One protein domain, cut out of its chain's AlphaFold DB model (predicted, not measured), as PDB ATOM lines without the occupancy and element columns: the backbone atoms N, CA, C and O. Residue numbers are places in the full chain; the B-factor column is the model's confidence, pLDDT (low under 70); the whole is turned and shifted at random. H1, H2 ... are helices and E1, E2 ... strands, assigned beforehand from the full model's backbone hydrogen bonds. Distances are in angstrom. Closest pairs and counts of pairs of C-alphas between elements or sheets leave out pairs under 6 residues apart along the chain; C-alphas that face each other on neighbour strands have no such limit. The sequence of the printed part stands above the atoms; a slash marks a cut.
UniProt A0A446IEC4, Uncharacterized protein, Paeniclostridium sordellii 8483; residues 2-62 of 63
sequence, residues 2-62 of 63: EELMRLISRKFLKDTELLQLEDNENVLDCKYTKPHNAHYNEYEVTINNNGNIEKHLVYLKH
ATOM      1  N   GLU A   2     -35.207  36.691-113.833       88.94
ATOM      2  CA  GLU A   2     -34.830  35.668-112.837       88.94
ATOM      3  C   GLU A   2     -35.125  34.229-113.304       88.94
ATOM      4  O   GLU A   2     -34.261  33.358-113.238       88.94
ATOM      5  N   GLU A   3     -36.310  33.997-113.874       89.00
ATOM      6  CA  GLU A   3     -36.703  32.688-114.410       89.00
ATOM      7  C   GLU A   3     -35.868  32.261-115.628       89.00
ATOM      8  O   GLU A   3     -35.429  31.114-115.705       89.00
ATOM      9  N   LEU A   4     -35.554  33.201-116.525       91.88
ATOM     10  CA  LEU A   4     -34.665  32.976-117.669       91.88
ATOM     11  C   LEU A   4     -33.269  32.531-117.212       91.88
ATOM     12  O   LEU A   4     -32.752  31.515-117.671       91.88
ATOM     13  N   MET A   5     -32.677  33.245-116.251       92.69
ATOM     14  CA  MET A   5     -31.369  32.883-115.696       92.69
ATOM     15  C   MET A   5     -31.419  31.549-114.943       92.69
ATOM     16  O   MET A   5     -30.468  30.765-114.993       92.69
ATOM     17  N   ARG A   6     -32.547  31.233-114.296       93.88
ATOM     18  CA  ARG A   6     -32.770  29.919-113.686       93.88
ATOM     19  C   ARG A   6     -32.797  28.804-114.736       93.88
ATOM     20  O   ARG A   6     -32.200  27.760-114.491       93.88
ATOM     21  N   LEU A   7     -33.426  29.008-115.893       92.56
ATOM     22  CA  LEU A   7     -33.386  28.045-117.000       92.56
ATOM     23  C   LEU A   7     -31.961  27.881-117.541       92.56
ATOM     24  O   LEU A   7     -31.448  26.765-117.569       92.56
ATOM     25  N   ILE A   8     -31.278  28.982-117.861       93.75
ATOM     26  CA  ILE A   8     -29.899  28.963-118.377       93.75
ATOM     27  C   ILE A   8     -28.944  28.250-117.407       93.75
ATOM     28  O   ILE A   8     -28.159  27.391-117.810       93.75
ATOM     29  N   SER A   9     -29.038  28.547-116.108       93.75
ATOM     30  CA  SER A   9     -28.160  27.958-115.087       93.75
ATOM     31  C   SER A   9     -28.322  26.445-114.920       93.75
ATOM     32  O   SER A   9     -27.371  25.780-114.505       93.75
ATOM     33  N   ARG A  10     -29.476  25.870-115.290       93.00
ATOM     34  CA  ARG A  10     -29.666  24.410-115.285       93.00
ATOM     35  C   ARG A  10     -28.781  23.704-116.301       93.00
ATOM     36  O   ARG A  10     -28.484  22.528-116.089       93.00
ATOM     37  N   LYS A  11     -28.348  24.405-117.358       92.56
ATOM     38  CA  LYS A  11     -27.540  23.930-118.495       92.56
ATOM     39  C   LYS A  11     -28.174  22.812-119.317       92.56
ATOM     40  O   LYS A  11     -28.116  22.882-120.530       92.56
ATOM     41  N   PHE A  12     -28.771  21.800-118.700       95.00
ATOM     42  CA  PHE A  12     -29.426  20.680-119.363       95.00
ATOM     43  C   PHE A  12     -30.938  20.866-119.306       95.00
ATOM     44  O   PHE A  12     -31.542  20.880-118.228       95.00
ATOM     45  N   LEU A  13     -31.528  21.015-120.482       93.56
ATOM     46  CA  LEU A  13     -32.915  21.396-120.672       93.56
ATOM     47  C   LEU A  13     -33.711  20.253-121.288       93.56
ATOM     48  O   LEU A  13     -33.191  19.424-122.043       93.56
ATOM     49  N   LYS A  14     -34.999  20.230-120.963       93.06
ATOM     50  CA  LYS A  14     -36.018  19.477-121.700       93.06
ATOM     51  C   LYS A  14     -36.460  20.267-122.931       93.06
ATOM     52  O   LYS A  14     -36.316  21.486-122.955       93.06
ATOM     53  N   ASP A  15     -37.103  19.602-123.889       92.12
ATOM     54  CA  ASP A  15     -37.655  20.258-125.085       92.12
ATOM     55  C   ASP A  15     -38.558  21.445-124.728       92.12
ATOM     56  O   ASP A  15     -38.412  22.531-125.277       92.12
ATOM     57  N   THR A  16     -39.437  21.277-123.736       93.00
ATOM     58  CA  THR A  16     -40.338  22.345-123.273       93.00
ATOM     59  C   THR A  16     -39.598  23.531-122.663       93.00
ATOM     60  O   THR A  16     -40.085  24.650-122.722       93.00
ATOM     61  N   GLU A  17     -38.443  23.294-122.046       93.62
ATOM     62  CA  GLU A  17     -37.652  24.333-121.381       93.62
ATOM     63  C   GLU A  17     -36.802  25.109-122.386       93.62
ATOM     64  O   GLU A  17     -36.600  26.305-122.207       93.62
ATOM     65  N   LEU A  18     -36.343  24.447-123.454       93.44
ATOM     66  CA  LEU A  18     -35.705  25.127-124.577       93.44
ATOM     67  C   LEU A  18     -36.713  26.008-125.329       93.44
ATOM     68  O   LEU A  18     -36.402  27.158-125.610       93.44
ATOM     69  N   LEU A  19     -37.941  25.521-125.549       93.44
ATOM     70  CA  LEU A  19     -39.021  26.329-126.135       93.44
ATOM     71  C   LEU A  19     -39.343  27.567-125.284       93.44
ATOM     72  O   LEU A  19     -39.426  28.670-125.803       93.44
ATOM     73  N   GLN A  20     -39.447  27.410-123.959       93.81
ATOM     74  CA  GLN A  20     -39.647  28.543-123.042       93.81
ATOM     75  C   GLN A  20     -38.509  29.570-123.090       93.81
ATOM     76  O   GLN A  20     -38.734  30.753-122.838       93.81
ATOM     77  N   LEU A  21     -37.284  29.113-123.358       93.44
ATOM     78  CA  LEU A  21     -36.128  29.974-123.566       93.44
ATOM     79  C   LEU A  21     -36.272  30.757-124.871       93.44
ATOM     80  O   LEU A  21     -36.172  31.976-124.846       93.44
ATOM     81  N   GLU A  22     -36.556  30.076-125.977       92.56
ATOM     82  CA  GLU A  22     -36.736  30.701-127.294       92.56
ATOM     83  C   GLU A  22     -37.882  31.720-127.321       92.56
ATOM     84  O   GLU A  22     -37.742  32.775-127.935       92.56
ATOM     85  N   ASP A  23     -38.968  31.454-126.593       94.31
ATOM     86  CA  ASP A  23     -40.118  32.358-126.481       94.31
ATOM     87  C   ASP A  23     -39.869  33.561-125.544       94.31
ATOM     88  O   ASP A  23     -40.715  34.454-125.436       94.31
ATOM     89  N   ASN A  24     -38.742  33.611-124.822       94.25
ATOM     90  CA  ASN A  24     -38.480  34.699-123.885       94.25
ATOM     91  C   ASN A  24     -38.076  35.989-124.613       94.25
ATOM     92  O   ASN A  24     -37.087  36.018-125.333       94.25
ATOM     93  N   GLU A  25     -38.749  37.099-124.308       94.00
ATOM     94  CA  GLU A  25     -38.480  38.417-124.911       94.00
ATOM     95  C   GLU A  25     -37.034  38.928-124.746       94.00
ATOM     96  O   GLU A  25     -36.576  39.763-125.523       94.00
ATOM     97  N   ASN A  26     -36.309  38.447-123.729       94.69
ATOM     98  CA  ASN A  26     -34.924  38.847-123.472       94.69
ATOM     99  C   ASN A  26     -33.910  37.940-124.182       94.69
ATOM    100  O   ASN A  26     -32.712  38.224-124.134       94.69
ATOM    101  N   VAL A  27     -34.348  36.849-124.815       95.62
ATOM    102  CA  VAL A  27     -33.505  36.001-125.661       95.62
ATOM    103  C   VAL A  27     -33.481  36.604-127.058       95.62
ATOM    104  O   VAL A  27     -34.507  36.802-127.697       95.62
ATOM    105  N   LEU A  28     -32.280  36.936-127.519       95.62
ATOM    106  CA  LEU A  28     -32.053  37.521-128.837       95.62
ATOM    107  C   LEU A  28     -31.848  36.447-129.902       95.62
ATOM    108  O   LEU A  28     -32.216  36.644-131.056       95.62
ATOM    109  N   ASP A  29     -31.200  35.348-129.521       96.12
ATOM    110  CA  ASP A  29     -30.887  34.236-130.413       96.12
ATOM    111  C   ASP A  29     -30.702  32.952-129.599       96.12
ATOM    112  O   ASP A  29     -30.161  32.979-128.489       96.12
ATOM    113  N   CYS A  30     -31.112  31.826-130.166       95.19
ATOM    114  CA  CYS A  30     -30.892  30.489-129.630       95.19
ATOM    115  C   CYS A  30     -30.543  29.590-130.809       95.19
ATOM    116  O   CYS A  30     -31.403  29.220-131.608       95.19
ATOM    117  N   LYS A  31     -29.259  29.265-130.952       95.62
ATOM    118  CA  LYS A  31     -28.775  28.517-132.112       95.62
ATOM    119  C   LYS A  31     -28.144  27.210-131.691       95.62
ATOM    120  O   LYS A  31     -27.316  27.162-130.782       95.62
ATOM    121  N   TYR A  32     -28.479  26.158-132.421       95.06
ATOM    122  CA  TYR A  32     -27.725  24.918-132.370       95.06
ATOM    123  C   TYR A  32     -26.276  25.174-132.807       95.06
ATOM    124  O   TYR A  32     -26.036  25.800-133.843       95.06
ATOM    125  N   THR A  33     -25.308  24.680-132.035       95.25
ATOM    126  CA  THR A  33     -23.883  24.791-132.375       95.25
ATOM    127  C   THR A  33     -23.341  23.466-132.898       95.25
ATOM    128  O   THR A  33     -22.852  23.387-134.024       95.25
ATOM    129  N   LYS A  34     -23.413  22.414-132.083       94.25
ATOM    130  CA  LYS A  34     -22.844  21.091-132.364       94.25
ATOM    131  C   LYS A  34     -23.474  20.030-131.457       94.25
ATOM    132  O   LYS A  34     -24.096  20.368-130.452       94.25
ATOM    133  N   PRO A  35     -23.263  18.734-131.724       95.12
ATOM    134  CA  PRO A  35     -23.556  17.708-130.737       95.12
ATOM    135  C   PRO A  35     -22.630  17.902-129.529       95.12
ATOM    136  O   PRO A  35     -21.417  18.057-129.694       95.12
ATOM    137  N   HIS A  36     -23.182  17.888-128.317       93.94
ATOM    138  CA  HIS A  36     -22.381  17.912-127.093       93.94
ATOM    139  C   HIS A  36     -21.821  16.517-126.790       93.94
ATOM    140  O   HIS A  36     -20.640  16.363-126.484       93.94
ATOM    141  N   ASN A  37     -22.672  15.490-126.893       92.69
ATOM    142  CA  ASN A  37     -22.309  14.078-126.779       92.69
ATOM    143  C   ASN A  37     -23.390  13.187-127.431       92.69
ATOM    144  O   ASN A  37     -24.297  13.686-128.093       92.69
ATOM    145  N   ALA A  38     -23.312  11.867-127.229       92.38
ATOM    146  CA  ALA A  38     -24.245  10.882-127.791       92.38
ATOM    147  C   ALA A  38     -25.709  11.007-127.317       92.38
ATOM    148  O   ALA A  38     -26.564  10.269-127.798       92.38
ATOM    149  N   HIS A  39     -25.992  11.883-126.352       91.44
ATOM    150  CA  HIS A  39     -27.315  12.063-125.764       91.44
ATOM    151  C   HIS A  39     -27.779  13.518-125.739       91.44
ATOM    152  O   HIS A  39     -28.914  13.757-125.335       91.44
ATOM    153  N   TYR A  40     -26.930  14.487-126.095       94.75
ATOM    154  CA  TYR A  40     -27.240  15.910-125.972       94.75
ATOM    155  C   TYR A  40     -26.675  16.723-127.138       94.75
ATOM    156  O   TYR A  40     -25.545  16.511-127.580       94.75
ATOM    157  N   ASN A  41     -27.445  17.713-127.574       95.62
ATOM    158  CA  ASN A  41     -27.047  18.765-128.505       95.62
ATOM    159  C   ASN A  41     -26.714  20.046-127.737       95.62
ATOM    160  O   ASN A  41     -27.391  20.359-126.762       95.62
ATOM    161  N   GLU A  42     -25.690  20.774-128.171       97.06
ATOM    162  CA  GLU A  42     -25.287  22.071-127.626       97.06
ATOM    163  C   GLU A  42     -25.970  23.208-128.392       97.06
ATOM    164  O   GLU A  42     -26.064  23.183-129.624       97.06
ATOM    165  N   TYR A  43     -26.430  24.203-127.642       96.75
ATOM    166  CA  TYR A  43     -27.032  25.427-128.143       96.75
ATOM    167  C   TYR A  43     -26.352  26.633-127.487       96.75
ATOM    168  O   TYR A  43     -26.126  26.643-126.275       96.75
ATOM    169  N   GLU A  44     -26.041  27.657-128.281       97.69
ATOM    170  CA  GLU A  44     -25.607  28.970-127.797       97.69
ATOM    171  C   GLU A  44     -26.825  29.894-127.743       97.69
ATOM    172  O   GLU A  44     -27.455  30.168-128.765       97.69
ATOM    173  N   VAL A  45     -27.134  30.379-126.544       96.75
ATOM    174  CA  VAL A  45     -28.214  31.324-126.271       96.75
ATOM    175  C   VAL A  45     -27.603  32.695-126.034       96.75
ATOM    176  O   VAL A  45     -26.756  32.862-125.155       96.75
ATOM    177  N   THR A  46     -28.037  33.681-126.806       97.06
ATOM    178  CA  THR A  46     -27.673  35.085-126.614       97.06
ATOM    179  C   THR A  46     -28.839  35.804-125.949       97.06
ATOM    180  O   THR A  46     -29.949  35.782-126.471       97.06
ATOM    181  N   ILE A  47     -28.596  36.458-124.815       96.25
ATOM    182  CA  ILE A  47     -29.611  37.208-124.066       96.25
ATOM    183  C   ILE A  47     -29.238  38.680-123.933       96.25
ATOM    184  O   ILE A  47     -28.060  39.031-123.915       96.25
ATOM    185  N   ASN A  48     -30.250  39.528-123.784       95.19
ATOM    186  CA  ASN A  48     -30.114  40.914-123.368       95.19
ATOM    187  C   ASN A  48     -30.469  41.045-121.881       95.19
ATOM    188  O   ASN A  48     -31.637  41.101-121.502       95.19
ATOM    189  N   ASN A  49     -29.453  41.109-121.029       91.38
ATOM    190  CA  ASN A  49     -29.611  41.351-119.604       91.38
ATOM    191  C   ASN A  49     -29.536  42.858-119.317       91.38
ATOM    192  O   ASN A  49     -28.464  43.401-119.039       91.38
ATOM    193  N   ASN A  50     -30.681  43.542-119.409       88.69
ATOM    194  CA  ASN A  50     -30.819  44.976-119.112       88.69
ATOM    195  C   ASN A  50     -29.809  45.873-119.863       88.69
ATOM    196  O   ASN A  50     -29.248  46.808-119.293       88.69
ATOM    197  N   GLY A  51     -29.561  45.582-121.141       90.25
ATOM    198  CA  GLY A  51     -28.612  46.300-121.998       90.25
ATOM    199  C   GLY A  51     -27.255  45.610-122.154       90.25
ATOM    200  O   GLY A  51     -26.485  45.998-123.031       90.25
ATOM    201  N   ASN A  52     -26.967  44.574-121.360       94.06
ATOM    202  CA  ASN A  52     -25.760  43.765-121.507       94.06
ATOM    203  C   ASN A  52     -26.057  42.506-122.317       94.06
ATOM    204  O   ASN A  52     -26.876  41.678-121.922       94.06
ATOM    205  N   ILE A  53     -25.366  42.348-123.443       95.81
ATOM    206  CA  ILE A  53     -25.479  41.140-124.257       95.81
ATOM    207  C   ILE A  53     -24.595  40.057-123.645       95.81
ATOM    208  O   ILE A  53     -23.373  40.201-123.583       95.81
ATOM    209  N   GLU A  54     -25.213  38.959-123.231       95.69
ATOM    210  CA  GLU A  54     -24.525  37.801-122.673       95.69
ATOM    211  C   GLU A  54     -24.763  36.571-123.543       95.69
ATOM    212  O   GLU A  54     -25.817  36.420-124.162       95.69
ATOM    213  N   LYS A  55     -23.781  35.670-123.567       96.56
ATOM    214  CA  LYS A  55     -23.872  34.393-124.271       96.56
ATOM    215  C   LYS A  55     -23.724  33.247-123.294       96.56
ATOM    216  O   LYS A  55     -22.796  33.237-122.485       96.56
ATOM    217  N   HIS A  56     -24.602  32.266-123.424       96.56
ATOM    218  CA  HIS A  56     -24.663  31.105-122.553       96.56
ATOM    219  C   HIS A  56     -24.785  29.828-123.374       96.56
ATOM    220  O   HIS A  56     -25.368  29.829-124.453       96.56
ATOM    221  N   LEU A  57     -24.242  28.728-122.855       96.81
ATOM    222  CA  LEU A  57     -24.382  27.409-123.469       96.81
ATOM    223  C   LEU A  57     -25.404  26.582-122.696       96.81
ATOM    224  O   LEU A  57     -25.287  26.425-121.475       96.81
ATOM    225  N   VAL A  58     -26.359  26.020-123.426       96.62
ATOM    226  CA  VAL A  58     -27.349  25.072-122.913       96.62
ATOM    227  C   VAL A  58     -27.351  23.805-123.764       96.62
ATOM    228  O   VAL A  58     -26.833  23.773-124.878       96.62
ATOM    229  N   TYR A  59     -27.916  22.737-123.219       96.44
ATOM    230  CA  TYR A  59     -27.855  21.401-123.780       96.44
ATOM    231  C   TYR A  59     -29.243  20.777-123.795       96.44
ATOM    232  O   TYR A  59     -29.876  20.639-122.748       96.44
ATOM    233  N   LEU A  60     -29.696  20.358-124.971       95.44
ATOM    234  CA  LEU A  60     -30.970  19.668-125.148       95.44
ATOM    235  C   LEU A  60     -30.722  18.175-125.326       95.44
ATOM    236  O   LEU A  60     -29.883  17.782-126.140       95.44
ATOM    237  N   LYS A  61     -31.456  17.342-124.588       90.69
ATOM    238  CA  LYS A  61     -31.375  15.887-124.742       90.69
ATOM    239  C   LYS A  61     -31.861  15.463-126.135       90.69
ATOM    240  O   LYS A  61     -32.857  15.982-126.625       90.69
ATOM    241  N   HIS A  62     -31.181  14.507-126.760       83.62
ATOM    242  CA  HIS A  62     -31.683  13.827-127.954       83.62
ATOM    243  C   HIS A  62     -33.016  13.140-127.632       83.62
ATOM    244  O   HIS A  62     -33.178  12.588-126.537       83.62
TER     245      HIS A  62
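Overview. This is residues 2 to 62 of the 63 residues of an uncharacterized protein of Paeniclostridium sordellii 8483 (UniProt A0A446IEC4). A long, strongly twisted sheet of three antiparallel strands has two short helices, H1 and H2, over one face, with the other face bare. The strands run along the longest axis, with the turn between E1 and E2 near one end of it and the turn between E2 and E3 near the other. The printed part has 61 residues, with two named helices and then three named strands, in the order H1 H2 E1 E2 E3; the sheet's order is E1 - E2 - E3, and the class is mixed, helices and strands. The whole is compact, with a radius of gyration of the C-alphas of 10.9 A, and elongated in outline, spanning 36 by 19 by 17 A.

Arrangement. H1, residues 2 to 10, and H2, residues 15 to 22, only just touch, with 3 pairs of C-alphas within 8 A; the closest are those of Leu 4 and Leu 21, 6.8 A apart. They run opposite ways at a steep tilt of 50 degrees. In both helices every O i to N i+4 pair is within hydrogen-bond range. Between them, residues 12 to 13 pair in parallel with residues 59 to 60 of E3, residues 52 to 61. E1, residues 27 to 37, E2, residues 40 to 49, and E3 form a meander, each strand the antiparallel neighbour of the one before. The hairpin of E1 and E2 has N 28 and O 46 at 2.8 A and N 33 and O 42 at 2.9 A, within hydrogen-bond range. In the hairpin of E2 and E3, N 43 and O 58 are 2.8 A apart. H1 and H2 lie on the same face of the sheet, making two layers, helices over one face of a sheet. H1 is over E2 and E3 at a height over the sheet of 9.0 A; its closest C-alphas to E3 are Ile 8 and Val 58, 6.5 A. H2 is over the same strands at a height over the sheet of 8.3 A; its closest C-alphas to E1 are Glu 22 and Cys 30, 6.3 A. Both run along the strands, at 26 and 23 degrees to E2 on the local plane.

Along the chain. H1 begins at C-alpha 2 (-34.830, 35.668, -112.837) and is 12.6 A long; H2 is 10.7 A. E1 is 24.6 A long and bends by 64 degrees at residue 34. E2 is 26.3 A long, and E3 is 28.6 A, ending at C-alpha 61 (-31.375, 15.887, -124.742).

Size, cuts and confidence. The two C-alphas farthest apart are those of Ala 38 and Gly 51, 36.2 A. The printed part has no cut, and its four links between named elements are tight. The mean pLDDT of the printed part is 93.9, and no printed residue is under 70.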